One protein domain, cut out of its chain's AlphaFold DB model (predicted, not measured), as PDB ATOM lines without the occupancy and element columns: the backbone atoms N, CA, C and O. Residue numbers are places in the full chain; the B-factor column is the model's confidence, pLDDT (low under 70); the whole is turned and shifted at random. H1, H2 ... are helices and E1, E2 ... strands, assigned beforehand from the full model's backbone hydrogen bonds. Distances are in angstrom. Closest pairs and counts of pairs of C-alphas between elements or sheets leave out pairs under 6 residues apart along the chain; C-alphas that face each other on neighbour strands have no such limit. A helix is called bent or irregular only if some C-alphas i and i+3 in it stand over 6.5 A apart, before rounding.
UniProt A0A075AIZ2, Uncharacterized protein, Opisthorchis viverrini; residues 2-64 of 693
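AT A GLANCE: This is residues 2 to 64 of the 693 residues of an uncharacterized protein of Opisthorchis viverrini (UniProt A0A075AIZ2). The model is two parts strung along one long axis: at one end two short, loosely arranged helices, H1 and H2, and at the other a small two-stranded hairpin, E1 and E2, with H3 beside it and the loops of residues 25 to 46 at the same end. A single run of chain after H2 joins the two ends, within the long stretch of residues 20 to 46 that has no named element. The printed part has 63 residues, with three named helices and two named strands in the order H1 H2 E1 E2 H3, and the sheet, in the order E1 - E2, is antiparallel. The class is mixed, helices and strands, with under half of the residues in named elements. The whole is only just loose, close to compact, with a radius of gyration of the C-alphas of 13.2 A, and elongated, spanning 38 by 24 by 19 A.

IN THESE COORDINATES: H1, residues 6 to 9, begins at C-alpha 6 (17.113, 124.108, -61.880) and measures 6.0 A; it is neither bent nor irregular, but only just. H2, residues 12 to 19, is 11.6 A long and only just irregular: C-alphas 13 and 16 are 6.9 A apart. E1, residues 47 to 49, starts at C-alpha 47 (27.907, 126.841, -50.042) and measures 6.4 A. E2, residues 53 to 55, measures 7.1 A. H3, residues 57 to 64, is 10.4 A long and ends at C-alpha 64 (30.714, 136.296, -43.616).

HOW THE PARTS SIT: H1 and H2 are close but not clearly touching; their closest C-alphas, those of Ala 7 and Leu 15, are 6.9 A apart. H1 is apart from E1, E2 and H3, and H2 is apart from E2 and H3. E1 and E2 form a hairpin, antiparallel at 134 degrees between their directions, and C-alphas 48 and 54 face each other at 4.5 A. N 49 and O 53 at 2.8 A and N 47 and O 55 at 3.0 A are within hydrogen-bond range. The closest C-alphas of E1 and H3, those of Trp 47 and Arg 60, are 7.3 A apart. In H3 every O i to N i+4 pair is within hydrogen-bond range, in H2 2 of 4 are; H1 is too short for such a pair, and its one O i to N i+3 pair is not within range.

THE WHOLE: The two C-alphas farthest apart, those of Asp 13 and Cys 35, are 38.0 A apart. The printed part has no cut. The link from H2 to E1, 27 residues, is long; the other three are tight. The mean pLDDT of the printed part is 70.6, and residues 2 to 22 and residue 41 are under 70.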
ATOM      1  N   TYR A   2      19.888 117.827 -56.013       38.53
ATOM      2  CA  TYR A   2      18.995 118.800 -56.696       38.53
ATOM      3  C   TYR A   2      19.416 118.954 -58.173       38.53
ATOM      4  O   TYR A   2      20.077 119.916 -58.551       38.53
ATOM      5  N   SER A   3      19.048 117.986 -59.013       43.91
ATOM      6  CA  SER A   3      19.265 118.028 -60.471       43.91
ATOM      7  C   SER A   3      18.042 118.527 -61.253       43.91
ATOM      8  O   SER A   3      18.200 119.075 -62.336       43.91
ATOM      9  N   GLU A   4      16.826 118.362 -60.721       42.59
ATOM     10  CA  GLU A   4      15.594 118.447 -61.528       42.59
ATOM     11  C   GLU A   4      14.840 119.784 -61.459       42.59
ATOM     12  O   GLU A   4      14.055 120.081 -62.359       42.59
ATOM     13  N   ILE A   5      15.063 120.611 -60.429       42.28
ATOM     14  CA  ILE A   5      14.364 121.907 -60.304       42.28
ATOM     15  C   ILE A   5      15.043 122.977 -61.172       42.28
ATOM     16  O   ILE A   5      14.390 123.593 -62.006       42.28
ATOM     17  N   ALA A   6      16.367 123.141 -61.062       41.12
ATOM     18  CA  ALA A   6      17.113 124.108 -61.880       41.12
ATOM     19  C   ALA A   6      17.091 123.782 -63.390       41.12
ATOM     20  O   ALA A   6      17.274 124.672 -64.217       41.12
ATOM     21  N   ALA A   7      16.846 122.519 -63.752       43.47
ATOM     22  CA  ALA A   7      16.793 122.046 -65.135       43.47
ATOM     23  C   ALA A   7      15.489 122.392 -65.882       43.47
ATOM     24  O   ALA A   7      15.427 122.182 -67.091       43.47
ATOM     25  N   ARG A   8      14.447 122.885 -65.194       42.69
ATOM     26  CA  ARG A   8      13.153 123.231 -65.816       42.69
ATOM     27  C   ARG A   8      13.032 124.695 -66.244       42.69
ATOM     28  O   ARG A   8      12.375 124.956 -67.246       42.69
ATOM     29  N   ASP A   9      13.681 125.612 -65.530       46.22
ATOM     30  CA  ASP A   9      13.610 127.054 -65.819       46.22
ATOM     31  C   ASP A   9      14.694 127.520 -66.811       46.22
ATOM     32  O   ASP A   9      14.552 128.561 -67.456       46.22
ATOM     33  N   ALA A  10      15.781 126.755 -66.963       47.81
ATOM     34  CA  ALA A  10      16.843 127.027 -67.928       47.81
ATOM     35  C   ALA A  10      16.583 126.288 -69.253       47.81
ATOM     36  O   ALA A  10      16.564 125.059 -69.290       47.81
ATOM     37  N   GLY A  11      16.419 127.038 -70.352       45.28
ATOM     38  CA  GLY A  11      16.180 126.482 -71.691       45.28
ATOM     39  C   GLY A  11      17.237 125.451 -72.116       45.28
ATOM     40  O   GLY A  11      18.411 125.582 -71.760       45.28
ATOM     41  N   LEU A  12      16.802 124.429 -72.867       48.06
ATOM     42  CA  LEU A  12      17.473 123.123 -73.011       48.06
ATOM     43  C   LEU A  12      18.970 123.164 -73.375       48.06
ATOM     44  O   LEU A  12      19.726 122.336 -72.867       48.06
ATOM     45  N   ASP A  13      19.427 124.142 -74.161       46.22
ATOM     46  CA  ASP A  13      20.843 124.296 -74.541       46.22
ATOM     47  C   ASP A  13      21.781 124.565 -73.342       46.22
ATOM     48  O   ASP A  13      22.994 124.352 -73.413       46.22
ATOM     49  N   SER A  14      21.228 124.986 -72.201       47.56
ATOM     50  CA  SER A  14      21.971 125.260 -70.962       47.56
ATOM     51  C   SER A  14      22.495 123.988 -70.279       47.56
ATOM     52  O   SER A  14      23.492 124.029 -69.550       47.56
ATOM     53  N   LEU A  15      21.814 122.852 -70.476       47.44
ATOM     54  CA  LEU A  15      21.964 121.659 -69.635       47.44
ATOM     55  C   LEU A  15      23.370 121.052 -69.699       47.44
ATOM     56  O   LEU A  15      23.908 120.658 -68.664       47.44
ATOM     57  N   GLN A  16      24.016 121.054 -70.868       47.88
ATOM     58  CA  GLN A  16      25.357 120.482 -71.038       47.88
ATOM     59  C   GLN A  16      26.442 121.260 -70.265       47.88
ATOM     60  O   GLN A  16      27.464 120.688 -69.873       47.88
ATOM     61  N   HIS A  17      26.222 122.555 -70.011       47.00
ATOM     62  CA  HIS A  17      27.134 123.387 -69.220       47.00
ATOM     63  C   HIS A  17      26.887 123.220 -67.713       47.00
ATOM     64  O   HIS A  17      27.844 123.052 -66.956       47.00
ATOM     65  N   PHE A  18      25.620 123.177 -67.281       46.34
ATOM     66  CA  PHE A  18      25.263 122.909 -65.881       46.34
ATOM     67  C   PHE A  18      25.650 121.490 -65.435       46.34
ATOM     68  O   PHE A  18      26.185 121.323 -64.339       46.34
ATOM     69  N   ALA A  19      25.472 120.475 -66.285       48.69
ATOM     70  CA  ALA A  19      25.815 119.084 -65.975       48.69
ATOM     71  C   ALA A  19      27.298 118.885 -65.607       48.69
ATOM     72  O   ALA A  19      27.615 118.038 -64.777       48.69
ATOM     73  N   ASN A  20      28.208 119.695 -66.162       49.09
ATOM     74  CA  ASN A  20      29.637 119.652 -65.832       49.09
ATOM     75  C   ASN A  20      30.009 120.416 -64.539       49.09
ATOM     76  O   ASN A  20      31.180 120.431 -64.168       49.09
ATOM     77  N   GLN A  21      29.044 121.039 -63.848       57.09
ATOM     78  CA  GLN A  21      29.241 121.724 -62.558       57.09
ATOM     79  C   GLN A  21      28.480 121.070 -61.387       57.09
ATOM     80  O   GLN A  21      28.648 121.484 -60.240       57.09
ATOM     81  N   LEU A  22      27.659 120.046 -61.649       67.00
ATOM     82  CA  LEU A  22      26.883 119.336 -60.630       67.00
ATOM     83  C   LEU A  22      27.726 118.256 -59.932       67.00
ATOM     84  O   LEU A  22      27.793 117.109 -60.368       67.00
ATOM     85  N   GLU A  23      28.339 118.619 -58.807       72.44
ATOM     86  CA  GLU A  23      28.964 117.657 -57.892       72.44
ATOM     87  C   GLU A  23      27.881 116.859 -57.141       72.44
ATOM     88  O   GLU A  23      27.042 117.417 -56.426       72.44
ATOM     89  N   VAL A  24      27.883 115.536 -57.323       75.81
ATOM     90  CA  VAL A  24      26.919 114.616 -56.706       75.81
ATOM     91  C   VAL A  24      27.523 113.992 -55.449       75.81
ATOM     92  O   VAL A  24      28.640 113.485 -55.468       75.81
ATOM     93  N   TYR A  25      26.749 114.004 -54.365       77.62
ATOM     94  CA  TYR A  25      27.113 113.468 -53.055       77.62
ATOM     95  C   TYR A  25      26.019 112.506 -52.576       77.62
ATOM     96  O   TYR A  25      24.832 112.792 -52.767       77.62
ATOM     97  N   HIS A  26      26.404 111.416 -51.905       78.19
ATOM     98  CA  HIS A  26      25.463 110.604 -51.126       78.19
ATOM     99  C   HIS A  26      24.856 111.447 -49.985       78.19
ATOM    100  O   HIS A  26      25.564 112.315 -49.459       78.19
ATOM    101  N   PRO A  27      23.605 111.188 -49.552       74.94
ATOM    102  CA  PRO A  27      22.975 111.915 -48.445       74.94
ATOM    103  C   PRO A  27      23.820 111.936 -47.164       74.94
ATOM    104  O   PRO A  27      23.889 112.960 -46.493       74.94
ATOM    105  N   ASP A  28      24.524 110.841 -46.868       79.81
ATOM    106  CA  ASP A  28      25.353 110.688 -45.664       79.81
ATOM    107  C   ASP A  28      26.783 111.221 -45.821       79.81
ATOM    108  O   ASP A  28      27.509 111.367 -44.839       79.81
ATOM    109  N   CYS A  29      27.191 111.561 -47.047       81.50
ATOM    110  CA  CYS A  29      28.489 112.173 -47.336       81.50
ATOM    111  C   CYS A  29      28.420 113.705 -47.435       81.50
ATOM    112  O   CYS A  29      29.454 114.365 -47.331       81.50
ATOM    113  N   LEU A  30      27.235 114.292 -47.636       85.56
ATOM    114  CA  LEU A  30      27.068 115.743 -47.722       85.56
ATOM    115  C   LEU A  30      27.031 116.361 -46.313       85.56
ATOM    116  O   LEU A  30      25.966 116.617 -45.760       85.56
ATOM    117  N   LYS A  31      28.202 116.596 -45.715       87.44
ATOM    118  CA  LYS A  31      28.334 117.175 -44.366       87.44
ATOM    119  C   LYS A  31      28.979 118.559 -44.396       87.44
ATOM    120  O   LYS A  31      29.868 118.827 -45.202       87.44
ATOM    121  N   CYS A  32      28.549 119.446 -43.501       89.75
ATOM    122  CA  CYS A  32      29.145 120.765 -43.328       89.75
ATOM    123  C   CYS A  32      30.574 120.644 -42.780       89.75
ATOM    124  O   CYS A  32      30.785 120.215 -41.647       89.75
ATOM    125  N   ALA A  33      31.560 121.119 -43.537       86.81
ATOM    126  CA  ALA A  33      32.985 121.001 -43.227       86.81
ATOM    127  C   ALA A  33      33.477 121.833 -42.019       86.81
ATOM    128  O   ALA A  33      34.683 121.904 -41.792       86.81
ATOM    129  N   ARG A  34      32.580 122.480 -41.255       84.50
ATOM    130  CA  ARG A  34      32.920 123.169 -39.992       84.50
ATOM    131  C   ARG A  34      32.156 122.663 -38.762       84.50
ATOM    132  O   ARG A  34      32.714 122.727 -37.676       84.50
ATOM    133  N   CYS A  35      30.919 122.179 -38.897       87.19
ATOM    134  CA  CYS A  35      30.144 121.631 -37.768       87.19
ATOM    135  C   CYS A  35      29.863 120.121 -37.864       87.19
ATOM    136  O   CYS A  35      29.253 119.573 -36.956       87.19
ATOM    137  N   GLY A  36      30.251 119.442 -38.951       85.56
ATOM    138  CA  GLY A  36      29.975 118.012 -39.173       85.56
ATOM    139  C   GLY A  36      28.508 117.672 -39.480       85.56
ATOM    140  O   GLY A  36      28.216 116.557 -39.904       85.56
ATOM    141  N   GLU A  37      27.603 118.635 -39.309       86.44
ATOM    142  CA  GLU A  37      26.160 118.554 -39.545       86.44
ATOM    143  C   GLU A  37      25.833 118.044 -40.958       86.44
ATOM    144  O   GLU A  37      26.377 118.534 -41.954       86.44
ATOM    145  N   GLN A  38      24.961 117.039 -41.040       87.62
ATOM    146  CA  GLN A  38      24.561 116.407 -42.294       87.62
ATOM    147  C   GLN A  38      23.532 117.282 -43.017       87.62
ATOM    148  O   GLN A  38      22.440 117.520 -42.511       87.62
ATOM    149  N   LEU A  39      23.894 117.757 -44.207       84.94
ATOM    150  CA  LEU A  39      23.061 118.617 -45.036       84.94
ATOM    151  C   LEU A  39      22.009 117.764 -45.746       84.94
ATOM    152  O   LEU A  39      22.310 116.938 -46.611       84.94
ATOM    153  N   SER A  40      20.761 117.972 -45.356       78.00
ATOM    154  CA  SER A  40      19.603 117.214 -45.813       78.00
ATOM    155  C   SER A  40      19.039 117.751 -47.136       78.00
ATOM    156  O   SER A  40      19.451 118.790 -47.648       78.00
ATOM    157  N   ALA A  41      18.013 117.091 -47.677       69.00
ATOM    158  CA  ALA A  41      17.208 117.671 -48.758       69.00
ATOM    159  C   ALA A  41      16.369 118.892 -48.307       69.00
ATOM    160  O   ALA A  41      15.892 119.648 -49.155       69.00
ATOM    161  N   MET A  42      16.192 119.118 -46.996       71.62
ATOM    162  CA  MET A  42      15.538 120.326 -46.472       71.62
ATOM    163  C   MET A  42      16.479 121.539 -46.464       71.62
ATOM    164  O   MET A  42      16.010 122.678 -46.547       71.62
ATOM    165  N   ASP A  43      17.797 121.316 -46.471       75.06
ATOM    166  CA  ASP A  43      18.831 122.345 -46.604       75.06
ATOM    167  C   ASP A  43      18.915 122.860 -48.047       75.06
ATOM    168  O   ASP A  43      19.890 122.649 -48.767       75.06
ATOM    169  N   ARG A  44      17.874 123.589 -48.475       70.50
ATOM    170  CA  ARG A  44      17.680 124.110 -49.846       70.50
ATOM    171  C   ARG A  44      18.876 124.873 -50.435       70.50
ATOM    172  O   ARG A  44      18.886 125.133 -51.636       70.50
ATOM    173  N   ARG A  45      19.840 125.307 -49.613       82.00
ATOM    174  CA  ARG A  45      21.089 125.960 -50.030       82.00
ATOM    175  C   ARG A  45      22.240 125.582 -49.090       82.00
ATOM    176  O   ARG A  45      22.157 125.827 -47.890       82.00
ATOM    177  N   CYS A  46      23.336 125.104 -49.670       84.62
ATOM    178  CA  CYS A  46      24.660 124.997 -49.053       84.62
ATOM    179  C   CYS A  46      25.683 125.798 -49.881       84.62
ATOM    180  O   CYS A  46      25.390 126.195 -51.010       84.62
ATOM    181  N   TRP A  47      26.887 126.036 -49.351       87.12
ATOM    182  CA  TRP A  47      27.907 126.841 -50.042       87.12
ATOM    183  C   TRP A  47      29.259 126.148 -50.112       87.12
ATOM    184  O   TRP A  47      29.771 125.684 -49.097       87.12
ATOM    185  N   LYS A  48      29.852 126.132 -51.307       84.19
ATOM    186  CA  LYS A  48      31.205 125.625 -51.543       84.19
ATOM    187  C   LYS A  48      32.238 126.535 -50.873       84.19
ATOM    188  O   LYS A  48      32.153 127.758 -50.974       84.19
ATOM    189  N   TYR A  49      33.200 125.936 -50.184       82.00
ATOM    190  CA  TYR A  49      34.235 126.616 -49.411       82.00
ATOM    191  C   TYR A  49      35.573 125.909 -49.636       82.00
ATOM    192  O   TYR A  49      35.668 124.697 -49.467       82.00
ATOM    193  N   LYS A  50      36.614 126.657 -50.031       78.44
ATOM    194  CA  LYS A  50      37.893 126.095 -50.519       78.44
ATOM    195  C   LYS A  50      37.658 125.059 -51.647       78.44
ATOM    196  O   LYS A  50      36.631 125.087 -52.326       78.44
ATOM    197  N   LYS A  51      38.627 124.177 -51.915       72.38
ATOM    198  CA  LYS A  51      38.458 123.073 -52.873       72.38
ATOM    199  C   LYS A  51      37.660 121.942 -52.202       72.38
ATOM    200  O   LYS A  51      38.076 121.435 -51.169       72.38
ATOM    201  N   CYS A  52      36.532 121.573 -52.809       70.25
ATOM    202  CA  CYS A  52      35.687 120.406 -52.498       70.25
ATOM    203  C   CYS A  52      34.968 120.336 -51.130       70.25
ATOM    204  O   CYS A  52      34.200 119.396 -50.932       70.25
ATOM    205  N   ALA A  53      35.126 121.303 -50.221       82.31
ATOM    206  CA  ALA A  53      34.337 121.362 -48.985       82.31
ATOM    207  C   ALA A  53      33.047 122.196 -49.146       82.31
ATOM    208  O   ALA A  53      32.969 123.103 -49.980       82.31
ATOM    209  N   VAL A  54      32.030 121.900 -48.328       87.31
ATOM    210  CA  VAL A  54      30.730 122.600 -48.299       87.31
ATOM    211  C   VAL A  54      30.369 123.060 -46.886       87.31
ATOM    212  O   VAL A  54      30.815 122.472 -45.903       87.31
ATOM    213  N   LEU A  55      29.558 124.112 -46.772       88.44
ATOM    214  CA  LEU A  55      29.102 124.690 -45.506       88.44
ATOM    215  C   LEU A  55      27.576 124.834 -45.451       88.44
ATOM    216  O   LEU A  55      26.946 125.211 -46.446       88.44
ATOM    217  N   CYS A  56      27.008 124.619 -44.260       89.50
ATOM    218  CA  CYS A  56      25.632 124.988 -43.929       89.50
ATOM    219  C   CYS A  56      25.463 126.517 -43.856       89.50
ATOM    220  O   CYS A  56      26.440 127.275 -43.765       89.50
ATOM    221  N   LEU A  57      24.210 126.981 -43.869       87.69
ATOM    222  CA  LEU A  57      23.874 128.407 -43.792       87.69
ATOM    223  C   LEU A  57      24.496 129.076 -42.559       87.69
ATOM    224  O   LEU A  57      25.100 130.141 -42.683       87.69
ATOM    225  N   GLN A  58      24.416 128.432 -41.393       87.38
ATOM    226  CA  GLN A  58      24.896 129.007 -40.138       87.38
ATOM    227  C   GLN A  58      26.425 129.152 -40.109       87.38
ATOM    228  O   GLN A  58      26.944 130.202 -39.723       87.38
ATOM    229  N   CYS A  59      27.169 128.153 -40.597       87.38
ATOM    230  CA  CYS A  59      28.625 128.247 -40.727       87.38
ATOM    231  C   CYS A  59      29.056 129.278 -41.780       87.38
ATOM    232  O   CYS A  59      30.047 129.975 -41.556       87.38
ATOM    233  N   ARG A  60      28.305 129.447 -42.881       88.38
ATOM    234  CA  ARG A  60      28.545 130.560 -43.813       88.38
ATOM    235  C   ARG A  60      28.310 131.911 -43.146       88.38
ATOM    236  O   ARG A  60      29.148 132.796 -43.307       88.38
ATOM    237  N   ILE A  61      27.213 132.090 -42.406       87.19
ATOM    238  CA  ILE A  61      26.914 133.350 -41.708       87.19
ATOM    239  C   ILE A  61      28.054 133.692 -40.738       87.19
ATOM    240  O   ILE A  61      28.622 134.776 -40.859       87.19
ATOM    241  N   ARG A  62      28.490 132.747 -39.887       86.25
ATOM    242  CA  ARG A  62      29.629 132.930 -38.955       86.25
ATOM    243  C   ARG A  62      30.966 133.273 -39.641       86.25
ATOM    244  O   ARG A  62      31.837 133.828 -38.987       86.25
ATOM    245  N   LEU A  63      31.145 132.977 -40.932       86.75
ATOM    246  CA  LEU A  63      32.344 133.341 -41.710       86.75
ATOM    247  C   LEU A  63      32.214 134.646 -42.515       86.75
ATOM    248  O   LEU A  63      33.216 135.162 -42.999       86.75
ATOM    249  N   THR A  64      30.999 135.166 -42.701       89.12
ATOM    250  CA  THR A  64      30.714 136.296 -43.616       89.12
ATOM    251  C   THR A  64      30.047 137.490 -42.937       89.12
ATOM    252  O   THR A  64      29.853 138.525 -43.567       89.12
TER     253      THR A  64